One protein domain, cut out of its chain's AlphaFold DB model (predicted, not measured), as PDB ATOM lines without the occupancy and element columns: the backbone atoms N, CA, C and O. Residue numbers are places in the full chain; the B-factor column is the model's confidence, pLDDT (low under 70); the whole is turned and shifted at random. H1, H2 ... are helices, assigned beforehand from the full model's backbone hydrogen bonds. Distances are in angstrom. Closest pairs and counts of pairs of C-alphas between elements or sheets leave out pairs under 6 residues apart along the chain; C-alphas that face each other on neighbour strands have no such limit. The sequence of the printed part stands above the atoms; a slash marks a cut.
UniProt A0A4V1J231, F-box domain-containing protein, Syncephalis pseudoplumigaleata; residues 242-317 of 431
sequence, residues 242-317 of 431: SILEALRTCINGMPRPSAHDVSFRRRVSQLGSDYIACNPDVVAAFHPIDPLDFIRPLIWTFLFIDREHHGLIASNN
ATOM      1  N   SER A 242      33.079 -18.822   6.208       93.44
ATOM      2  CA  SER A 242      32.686 -18.344   7.534       93.44
ATOM      3  C   SER A 242      31.565 -17.304   7.415       93.44
ATOM      4  O   SER A 242      31.424 -16.628   6.395       93.44
ATOM      5  N   ILE A 243      30.771 -17.133   8.471       94.25
ATOM      6  CA  ILE A 243      29.688 -16.138   8.492       94.25
ATOM      7  C   ILE A 243      30.195 -14.702   8.253       94.25
ATOM      8  O   ILE A 243      29.522 -13.912   7.596       94.25
ATOM      9  N   LEU A 244      31.404 -14.377   8.728       94.19
ATOM     10  CA  LEU A 244      32.044 -13.077   8.511       94.19
ATOM     11  C   LEU A 244      32.459 -12.876   7.051       94.19
ATOM     12  O   LEU A 244      32.263 -11.793   6.504       94.19
ATOM     13  N   GLU A 245      33.011 -13.905   6.407       94.31
ATOM     14  CA  GLU A 245      33.327 -13.855   4.975       94.31
ATOM     15  C   GLU A 245      32.056 -13.717   4.141       94.31
ATOM     16  O   GLU A 245      31.994 -12.842   3.284       94.31
ATOM     17  N   ALA A 246      31.017 -14.499   4.447       96.00
ATOM     18  CA  ALA A 246      29.727 -14.401   3.772       96.00
ATOM     19  C   ALA A 246      29.117 -12.995   3.906       96.00
ATOM     20  O   ALA A 246      28.633 -12.433   2.921       96.00
ATOM     21  N   LEU A 247      29.203 -12.392   5.098       95.69
ATOM     22  CA  LEU A 247      28.773 -11.016   5.348       95.69
ATOM     23  C   LEU A 247      29.571 -10.003   4.520       95.69
ATOM     24  O   LEU A 247      28.968  -9.165   3.851       95.69
ATOM     25  N   ARG A 248      30.905 -10.100   4.496       94.44
ATOM     26  CA  ARG A 248      31.756  -9.223   3.672       94.44
ATOM     27  C   ARG A 248      31.440  -9.359   2.187       94.44
ATOM     28  O   ARG A 248      31.255  -8.351   1.513       94.44
ATOM     29  N   THR A 249      31.315 -10.584   1.679       94.50
ATOM     30  CA  THR A 249      30.940 -10.846   0.282       94.50
ATOM     31  C   THR A 249      29.563 -10.271  -0.045       94.50
ATOM     32  O   THR A 249      29.375  -9.711  -1.123       94.50
ATOM     33  N   CYS A 250      28.611 -10.364   0.886       94.38
ATOM     34  CA  CYS A 250      27.283  -9.779   0.733       94.38
ATOM     35  C   CYS A 250      27.330  -8.244   0.651       94.38
ATOM     36  O   CYS A 250      26.705  -7.670  -0.236       94.38
ATOM     37  N   ILE A 251      28.094  -7.584   1.530       93.12
ATOM     38  CA  ILE A 251      28.185  -6.115   1.598       93.12
ATOM     39  C   ILE A 251      28.991  -5.529   0.441       93.12
ATOM     40  O   ILE A 251      28.582  -4.521  -0.121       93.12
ATOM     41  N   ASN A 252      30.093  -6.166   0.045       92.25
ATOM     42  CA  ASN A 252      30.953  -5.671  -1.035       92.25
ATOM     43  C   ASN A 252      30.238  -5.610  -2.394       92.25
ATOM     44  O   ASN A 252      30.656  -4.859  -3.268       92.25
ATOM     45  N   GLY A 253      29.174  -6.398  -2.579       85.25
ATOM     46  CA  GLY A 253      28.332  -6.348  -3.775       85.25
ATOM     47  C   GLY A 253      27.229  -5.286  -3.730       85.25
ATOM     48  O   GLY A 253      26.486  -5.161  -4.701       85.25
ATOM     49  N   MET A 254      27.079  -4.558  -2.619       89.31
ATOM     50  CA  MET A 254      26.036  -3.549  -2.444       89.31
ATOM     51  C   MET A 254      26.589  -2.128  -2.616       89.31
ATOM     52  O   MET A 254      27.725  -1.853  -2.223       89.31
ATOM     53  N   PRO A 255      25.783  -1.190  -3.148       88.56
ATOM     54  CA  PRO A 255      26.100   0.227  -3.044       88.56
ATOM     55  C   PRO A 255      26.175   0.641  -1.568       88.56
ATOM     56  O   PRO A 255      25.561   0.023  -0.697       88.56
ATOM     57  N   ARG A 256      26.941   1.699  -1.278       85.56
ATOM     58  CA  ARG A 256      27.125   2.186   0.094       85.56
ATOM     59  C   ARG A 256      25.756   2.546   0.699       85.56
ATOM     60  O   ARG A 256      25.092   3.431   0.159       85.56
ATOM     61  N   PRO A 257      25.335   1.896   1.798       83.75
ATOM     62  CA  PRO A 257      23.985   2.064   2.316       83.75
ATOM     63  C   PRO A 257      23.807   3.448   2.943       83.75
ATOM     64  O   PRO A 257      24.686   3.946   3.654       83.75
ATOM     65  N   SER A 258      22.647   4.061   2.710       83.62
ATOM     66  CA  SER A 258      22.206   5.232   3.470       83.62
ATOM     67  C   SER A 258      21.637   4.802   4.832       83.62
ATOM     68  O   SER A 258      21.290   3.638   5.042       83.62
ATOM     69  N   ALA A 259      21.518   5.733   5.785       73.38
ATOM     70  CA  ALA A 259      21.054   5.430   7.147       73.38
ATOM     71  C   ALA A 259      19.660   4.765   7.207       73.38
ATOM     72  O   ALA A 259      19.355   4.040   8.157       73.38
ATOM     73  N   HIS A 260      18.833   4.978   6.181       80.38
ATOM     74  CA  HIS A 260      17.471   4.452   6.069       80.38
ATOM     75  C   HIS A 260      17.318   3.425   4.945       80.38
ATOM     76  O   HIS A 260      16.209   3.186   4.471       80.38
ATOM     77  N   ASP A 261      18.415   2.808   4.511       87.94
ATOM     78  CA  ASP A 261      18.375   1.870   3.402       87.94
ATOM     79  C   ASP A 261      17.655   0.561   3.785       87.94
ATOM     80  O   ASP A 261      18.205  -0.361   4.400       87.94
ATOM     81  N   VAL A 262      16.378   0.486   3.407       90.88
ATOM     82  CA  VAL A 262      15.527  -0.698   3.570       90.88
ATOM     83  C   VAL A 262      16.088  -1.884   2.782       90.88
ATOM     84  O   VAL A 262      15.958  -3.029   3.227       90.88
ATOM     85  N   SER A 263      16.745  -1.633   1.645       90.00
ATOM     86  CA  SER A 263      17.325  -2.686   0.809       90.00
ATOM     87  C   SER A 263      18.505  -3.361   1.509       90.00
ATOM     88  O   SER A 263      18.558  -4.593   1.547       90.00
ATOM     89  N   PHE A 264      19.355  -2.583   2.189       91.44
ATOM     90  CA  PHE A 264      20.447  -3.102   3.010       91.44
ATOM     91  C   PHE A 264      19.926  -3.996   4.137       91.44
ATOM     92  O   PHE A 264      20.347  -5.145   4.267       91.44
ATOM     93  N   ARG A 265      18.943  -3.518   4.918       89.12
ATOM     94  CA  ARG A 265      18.345  -4.313   6.009       89.12
ATOM     95  C   ARG A 265      17.733  -5.615   5.500       89.12
ATOM     96  O   ARG A 265      17.927  -6.667   6.116       89.12
ATOM     97  N   ARG A 266      17.012  -5.555   4.375       93.44
ATOM     98  CA  ARG A 266      16.421  -6.735   3.731       93.44
ATOM     99  C   ARG A 266      17.508  -7.714   3.294       93.44
ATOM    100  O   ARG A 266      17.388  -8.902   3.575       93.44
ATOM    101  N   ARG A 267      18.584  -7.230   2.671       93.81
ATOM    102  CA  ARG A 267      19.682  -8.072   2.186       93.81
ATOM    103  C   ARG A 267      20.464  -8.730   3.323       93.81
ATOM    104  O   ARG A 267      20.737  -9.923   3.251       93.81
ATOM    105  N   VAL A 268      20.749  -7.992   4.394       91.06
ATOM    106  CA  VAL A 268      21.380  -8.523   5.617       91.06
ATOM    107  C   VAL A 268      20.489  -9.568   6.296       91.06
ATOM    108  O   VAL A 268      20.982 -10.586   6.771       91.06
ATOM    109  N   SER A 269      19.171  -9.361   6.303       89.50
ATOM    110  CA  SER A 269      18.227 -10.342   6.860       89.50
ATOM    111  C   SER A 269      18.144 -11.611   6.005       89.50
ATOM    112  O   SER A 269      18.086 -12.713   6.552       89.50
ATOM    113  N   GLN A 270      18.181 -11.458   4.676       95.50
ATOM    114  CA  GLN A 270      18.186 -12.565   3.717       95.50
ATOM    115  C   GLN A 270      19.479 -13.387   3.790       95.50
ATOM    116  O   GLN A 270      19.430 -14.609   3.683       95.50
ATOM    117  N   LEU A 271      20.618 -12.734   4.053       96.00
ATOM    118  CA  LEU A 271      21.917 -13.392   4.194       96.00
ATOM    119  C   LEU A 271      21.883 -14.540   5.208       96.00
ATOM    120  O   LEU A 271      22.502 -15.564   4.956       96.00
ATOM    121  N   GLY A 272      21.173 -14.397   6.330       95.12
ATOM    122  CA  GLY A 272      21.075 -15.471   7.322       95.12
ATOM    123  C   GLY A 272      20.447 -16.742   6.741       95.12
ATOM    124  O   GLY A 272      21.000 -17.830   6.897       95.12
ATOM    125  N   SER A 273      19.339 -16.590   6.012       95.31
ATOM    126  CA  SER A 273      18.649 -17.697   5.341       95.31
ATOM    127  C   SER A 273      19.510 -18.309   4.238       95.31
ATOM    128  O   SER A 273      19.671 -19.528   4.186       95.31
ATOM    129  N   ASP A 274      20.116 -17.468   3.398       95.75
ATOM    130  CA  ASP A 274      20.971 -17.920   2.300       95.75
ATOM    131  C   ASP A 274      22.219 -18.645   2.835       95.75
ATOM    132  O   ASP A 274      22.632 -19.671   2.294       95.75
ATOM    133  N   TYR A 275      22.810 -18.144   3.924       96.06
ATOM    134  CA  TYR A 275      23.979 -18.740   4.568       96.06
ATOM    135  C   TYR A 275      23.675 -20.130   5.120       96.06
ATOM    136  O   TYR A 275      24.451 -21.057   4.890       96.06
ATOM    137  N   ILE A 276      22.537 -20.283   5.801       94.31
ATOM    138  CA  ILE A 276      22.068 -21.568   6.327       94.31
ATOM    139  C   ILE A 276      21.802 -22.560   5.193       94.31
ATOM    140  O   ILE A 276      22.271 -23.696   5.254       94.31
ATOM    141  N   ALA A 277      21.115 -22.123   4.135       92.88
ATOM    142  CA  ALA A 277      20.852 -22.964   2.969       92.88
ATOM    143  C   ALA A 277      22.154 -23.444   2.300       92.88
ATOM    144  O   ALA A 277      22.227 -24.571   1.813       92.88
ATOM    145  N   CYS A 278      23.201 -22.612   2.312       94.06
ATOM    146  CA  CYS A 278      24.517 -22.958   1.775       94.06
ATOM    147  C   CYS A 278      25.379 -23.829   2.706       94.06
ATOM    148  O   CYS A 278      26.346 -24.428   2.229       94.06
ATOM    149  N   ASN A 279      25.085 -23.876   4.009       92.50
ATOM    150  CA  ASN A 279      25.926 -24.508   5.029       92.50
ATOM    151  C   ASN A 279      25.070 -25.365   5.986       92.50
ATOM    152  O   ASN A 279      24.819 -24.978   7.130       92.50
ATOM    153  N   PRO A 280      24.598 -26.544   5.535       89.44
ATOM    154  CA  PRO A 280      23.705 -27.399   6.325       89.44
ATOM    155  C   PRO A 280      24.361 -27.971   7.593       89.44
ATOM    156  O   PRO A 280      23.673 -28.363   8.533       89.44
ATOM    157  N   ASP A 281      25.691 -28.000   7.657       87.06
ATOM    158  CA  ASP A 281      26.457 -28.349   8.854       87.06
ATOM    159  C   ASP A 281      26.240 -27.357  10.003       87.06
ATOM    160  O   ASP A 281      26.238 -27.752  11.169       87.06
ATOM    161  N   VAL A 282      25.985 -26.089   9.679       87.94
ATOM    162  CA  VAL A 282      25.630 -25.069  10.667       87.94
ATOM    163  C   VAL A 282      24.266 -25.382  11.279       87.94
ATOM    164  O   VAL A 282      24.129 -25.335  12.495       87.94
ATOM    165  N   VAL A 283      23.281 -25.800  10.477       87.12
ATOM    166  CA  VAL A 283      21.957 -26.219  10.984       87.12
ATOM    167  C   VAL A 283      22.092 -27.357  11.988       87.12
ATOM    168  O   VAL A 283      21.525 -27.298  13.077       87.12
ATOM    169  N   ALA A 284      22.891 -28.368  11.643       86.12
ATOM    170  CA  ALA A 284      23.129 -29.512  12.515       86.12
ATOM    171  C   ALA A 284      23.789 -29.111  13.847       86.12
ATOM    172  O   ALA A 284      23.495 -29.717  14.873       86.12
ATOM    173  N   ALA A 285      24.642 -28.080  13.850       86.06
ATOM    174  CA  ALA A 285      25.320 -27.599  15.053       86.06
ATOM    175  C   ALA A 285      24.402 -26.842  16.031       86.06
ATOM    176  O   ALA A 285      24.711 -26.789  17.221       86.06
ATOM    177  N   PHE A 286      23.300 -26.258  15.552       82.75
ATOM    178  CA  PHE A 286      22.362 -25.481  16.377       82.75
ATOM    179  C   PHE A 286      21.085 -26.248  16.763       82.75
ATOM    180  O   PHE A 286      20.319 -25.766  17.599       82.75
ATOM    181  N   HIS A 287      20.869 -27.452  16.226       78.19
ATOM    182  CA  HIS A 287      19.721 -28.298  16.566       78.19
ATOM    183  C   HIS A 287      19.701 -28.643  18.080       78.19
ATOM    184  O   HIS A 287      20.751 -28.983  18.630       78.19
ATOM    185  N   PRO A 288      18.548 -28.573  18.786       80.19
ATOM    186  CA  PRO A 288      17.179 -28.448  18.275       80.19
ATOM    187  C   PRO A 288      16.688 -27.037  17.935       80.19
ATOM    188  O   PRO A 288      15.560 -26.895  17.471       80.19
ATOM    189  N   ILE A 289      17.484 -25.998  18.170       88.94
ATOM    190  CA  ILE A 289      17.035 -24.611  18.018       88.94
ATOM    191  C   ILE A 289      17.102 -24.191  16.544       88.94
ATOM    192  O   ILE A 289      17.948 -24.683  15.795       88.94
ATOM    193  N   ASP A 290      16.222 -23.272  16.128       89.12
ATOM    194  CA  ASP A 290      16.308 -22.664  14.802       89.12
ATOM    195  C   ASP A 290      17.634 -21.879  14.676       89.12
ATOM    196  O   ASP A 290      17.854 -20.900  15.400       89.12
ATOM    197  N   PRO A 291      18.553 -22.275  13.774       89.94
ATOM    198  CA  PRO A 291      19.804 -21.551  13.557       89.94
ATOM    199  C   PRO A 291      19.592 -20.085  13.149       89.94
ATOM    200  O   PRO A 291      20.476 -19.258  13.405       89.94
ATOM    201  N   LEU A 292      18.452 -19.728  12.541       91.81
ATOM    202  CA  LEU A 292      18.158 -18.343  12.151       91.81
ATOM    203  C   LEU A 292      18.074 -17.397  13.350       91.81
ATOM    204  O   LEU A 292      18.525 -16.249  13.234       91.81
ATOM    205  N   ASP A 293      17.558 -17.877  14.480       89.62
ATOM    206  CA  ASP A 293      17.391 -17.082  15.701       89.62
ATOM    207  C   ASP A 293      18.735 -16.655  16.296       89.62
ATOM    208  O   ASP A 293      18.834 -15.606  16.930       89.62
ATOM    209  N   PHE A 294      19.803 -17.413  16.032       89.62
ATOM    210  CA  PHE A 294      21.162 -17.062  16.445       89.62
ATOM    211  C   PHE A 294      21.931 -16.300  15.372       89.62
ATOM    212  O   PHE A 294      22.640 -15.336  15.672       89.62
ATOM    213  N   ILE A 295      21.798 -16.718  14.115       92.00
ATOM    214  CA  ILE A 295      22.583 -16.169  13.009       92.00
ATOM    215  C   ILE A 295      22.199 -14.719  12.723       92.00
ATOM    216  O   ILE A 295      23.086 -13.887  12.519       92.00
ATOM    217  N   ARG A 296      20.907 -14.367  12.766       91.50
ATOM    218  CA  ARG A 296      20.467 -12.989  12.488       91.50
ATOM    219  C   ARG A 296      21.008 -11.973  13.508       91.50
ATOM    220  O   ARG A 296      21.627 -11.002  13.065       91.50
ATOM    221  N   PRO A 297      20.857 -12.159  14.837       91.12
ATOM    222  CA  PRO A 297      21.464 -11.251  15.814       91.12
ATOM    223  C   PRO A 297      22.991 -11.200  15.720       91.12
ATOM    224  O   PRO A 297      23.587 -10.136  15.898       91.12
ATOM    225  N   LEU A 298      23.633 -12.331  15.410       91.56
ATOM    226  CA  LEU A 298      25.085 -12.404  15.274       91.56
ATOM    227  C   LEU A 298      25.596 -11.563  14.093       91.56
ATOM    228  O   LEU A 298      26.563 -10.818  14.246       91.56
ATOM    229  N   ILE A 299      24.912 -11.604  12.946       94.88
ATOM    230  CA  ILE A 299      25.232 -10.757  11.787       94.88
ATOM    231  C   ILE A 299      25.142  -9.268  12.155       94.88
ATOM    232  O   ILE A 299      26.072  -8.507  11.885       94.88
ATOM    233  N   TRP A 300      24.054  -8.851  12.813       92.69
ATOM    234  CA  TRP A 300      23.888  -7.463  13.261       92.69
ATOM    235  C   TRP A 300      24.945  -7.043  14.282       92.69
ATOM    236  O   TRP A 300      25.429  -5.912  14.237       92.69
ATOM    237  N   THR A 301      25.348  -7.963  15.156       91.62
ATOM    238  CA  THR A 301      26.433  -7.739  16.115       91.62
ATOM    239  C   THR A 301      27.746  -7.442  15.396       91.62
ATOM    240  O   THR A 301      28.421  -6.475  15.743       91.62
ATOM    241  N   PHE A 302      28.097  -8.212  14.362       93.44
ATOM    242  CA  PHE A 302      29.312  -7.956  13.586       93.44
ATOM    243  C   PHE A 302      29.278  -6.612  12.859       93.44
ATOM    244  O   PHE A 302      30.267  -5.887  12.898       93.44
ATOM    245  N   LEU A 303      28.139  -6.245  12.264       90.75
ATOM    246  CA  LEU A 303      27.961  -4.933  11.632       90.75
ATOM    247  C   LEU A 303      28.119  -3.778  12.627       90.75
ATOM    248  O   LEU A 303      28.714  -2.752  12.302       90.75
ATOM    249  N   PHE A 304      27.585  -3.939  13.837       90.75
ATOM    250  CA  PHE A 304      27.712  -2.935  14.885       90.75
ATOM    251  C   PHE A 304      29.169  -2.778  15.334       90.75
ATOM    252  O   PHE A 304      29.679  -1.662  15.386       90.75
ATOM    253  N   ILE A 305      29.857  -3.896  15.590       89.31
ATOM    254  CA  ILE A 305      31.281  -3.911  15.951       89.31
ATOM    255  C   ILE A 305      32.118  -3.228  14.859       89.31
ATOM    256  O   ILE A 305      32.946  -2.377  15.173       89.31
ATOM    257  N   ASP A 306      31.879  -3.560  13.591       88.31
ATOM    258  CA  ASP A 306      32.593  -2.981  12.448       88.31
ATOM    259  C   ASP A 306      32.410  -1.454  12.369       88.31
ATOM    260  O   ASP A 306      33.389  -0.705  12.297       88.31
ATOM    261  N   ARG A 307      31.164  -0.978  12.506       86.06
ATOM    262  CA  ARG A 307      30.844   0.456  12.540       86.06
ATOM    263  C   ARG A 307      31.572   1.182  13.668       86.06
ATOM    264  O   ARG A 307      32.126   2.253  13.426       86.06
ATOM    265  N   GLU A 308      31.559   0.635  14.879       86.69
ATOM    266  CA  GLU A 308      32.217   1.257  16.034       86.69
ATOM    267  C   GLU A 308      33.738   1.304  15.850       86.69
ATOM    268  O   GLU A 308      34.367   2.343  16.062       86.69
ATOM    269  N   HIS A 309      34.342   0.215  15.368       83.62
ATOM    270  CA  HIS A 309      35.781   0.170  15.114       83.62
ATOM    271  C   HIS A 309      36.226   1.199  14.073       83.62
ATOM    272  O   HIS A 309      37.214   1.905  14.291       83.62
ATOM    273  N   HIS A 310      35.502   1.318  12.961       80.94
ATOM    274  CA  HIS A 310      35.857   2.263  11.904       80.94
ATOM    275  C   HIS A 310      35.446   3.707  12.225       80.94
ATOM    276  O   HIS A 310      36.157   4.637  11.835       80.94
ATOM    277  N   GLY A 311      34.371   3.911  12.990       75.56
ATOM    278  CA  GLY A 311      33.950   5.227  13.474       75.56
ATOM    279  C   GLY A 311      34.990   5.874  14.391       75.56
ATOM    280  O   GLY A 311      35.332   7.041  14.197       75.56
ATOM    281  N   LEU A 312      35.564   5.097  15.314       65.69
ATOM    282  CA  LEU A 312      36.619   5.563  16.225       65.69
ATOM    283  C   LEU A 312      37.920   5.937  15.497       65.69
ATOM    284  O   LEU A 312      38.625   6.865  15.898       65.69
ATOM    285  N   ILE A 313      38.256   5.224  14.417       71.06
ATOM    286  CA  ILE A 313      39.439   5.536  13.601       71.06
ATOM    287  C   ILE A 313      39.216   6.844  12.831       71.06
ATOM    288  O   ILE A 313      40.099   7.702  12.804       71.06
ATOM    289  N   ALA A 314      38.028   7.028  12.248       67.69
ATOM    290  CA  ALA A 314      37.693   8.243  11.513       67.69
ATOM    291  C   ALA A 314      37.696   9.490  12.418       67.69
ATOM    292  O   ALA A 314      38.241  10.524  12.027       67.69
ATOM    293  N   SER A 315      37.165   9.391  13.643       66.56
ATOM    294  CA  SER A 315      37.145  10.514  14.591       66.56
ATOM    295  C   SER A 315      38.538  10.917  15.082       66.56
ATOM    296  O   SER A 315      38.801  12.108  15.259       66.56
ATOM    297  N   ASN A 316      39.445   9.949  15.262       67.62
ATOM    298  CA  ASN A 316      40.817  10.223  15.699       67.62
ATOM    299  C   ASN A 316      41.661  10.900  14.612       67.62
ATOM    300  O   ASN A 316      42.499  11.741  14.929       67.62
ATOM    301  N   ASN A 317      41.414  10.597  13.337       66.12
ATOM    302  CA  ASN A 317      42.155  11.213  12.233       66.12
ATOM    303  C   ASN A 317      41.740  12.671  11.966       66.12
ATOM    304  O   ASN A 317      42.536  13.435  11.433       66.12
TER     305      ASN A 317
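What this domain is: This is residues 242 to 317 of the 431 residues of the protein "F-box domain-containing protein" of Syncephalis pseudoplumigaleata (UniProt A0A4V1J231). What is the shape? A helical hairpin, H1 and H2, is crossed by the first part of a long helix, H4, whose residues 304 to 317 stick out as a free arm. The short H3 sits at the turn between H2 and H4. What is it made of? The 76 printed residues hold four named helices, H1 to H4, and no named strand: all helix. The whole is only just loose, close to compact, with a radius of gyration of the C-alphas of 14.0 A and spans of 46 by 23 by 18 A.

Where its parts are: Where does it start? H1, residues 243 to 252, begins at C-alpha 243 (29.688, -16.138, 8.492) and is 14.2 A long. What follows? H2, residues 262 to 278, is 24.1 A long with a kink of 27 degrees near residue 272; H3, residues 280 to 286, is 10.3 A. H4, residues 291 to 317, runs 39.7 A to C-alpha 317 (42.155, 11.213, 12.233).

How they stand to each other: How do H1 and H2 stand? This hairpin touches at a steep tilt of 41 degrees, opposite ways; the closest C-alphas, of Ala 246 and Tyr 275, are 7.2 A apart. Where does H4 touch them? Residues 291 to 299 touch H2 at a steep tilt of 51 degrees, opposite ways, closest at the C-alphas of Gly 272 and Arg 296, 5.8 A. Residues 299 to 302 touch H1 at a steep tilt of 60 degrees, the same way, closest at the C-alphas of Leu 247 and Ile 299, 7.4 A. And H3? It is close but not clearly touching to H4, the C-alphas of Val 283 and Pro 291 being closest at 5.7 A, and apart from H1. Are the backbones in range? In H1 and H3 every O i to N i+4 pair is within hydrogen-bond range, in H2 11 of 13 and in H4 22 of 23.

The domain as a whole: How far does it reach? The two C-alphas farthest apart, of Pro 288 and Asn 317, are 47.3 A apart. Is it continuous and confident? The printed part has no cut and no long link; residues 312 and 314 to 317 have pLDDT under 70.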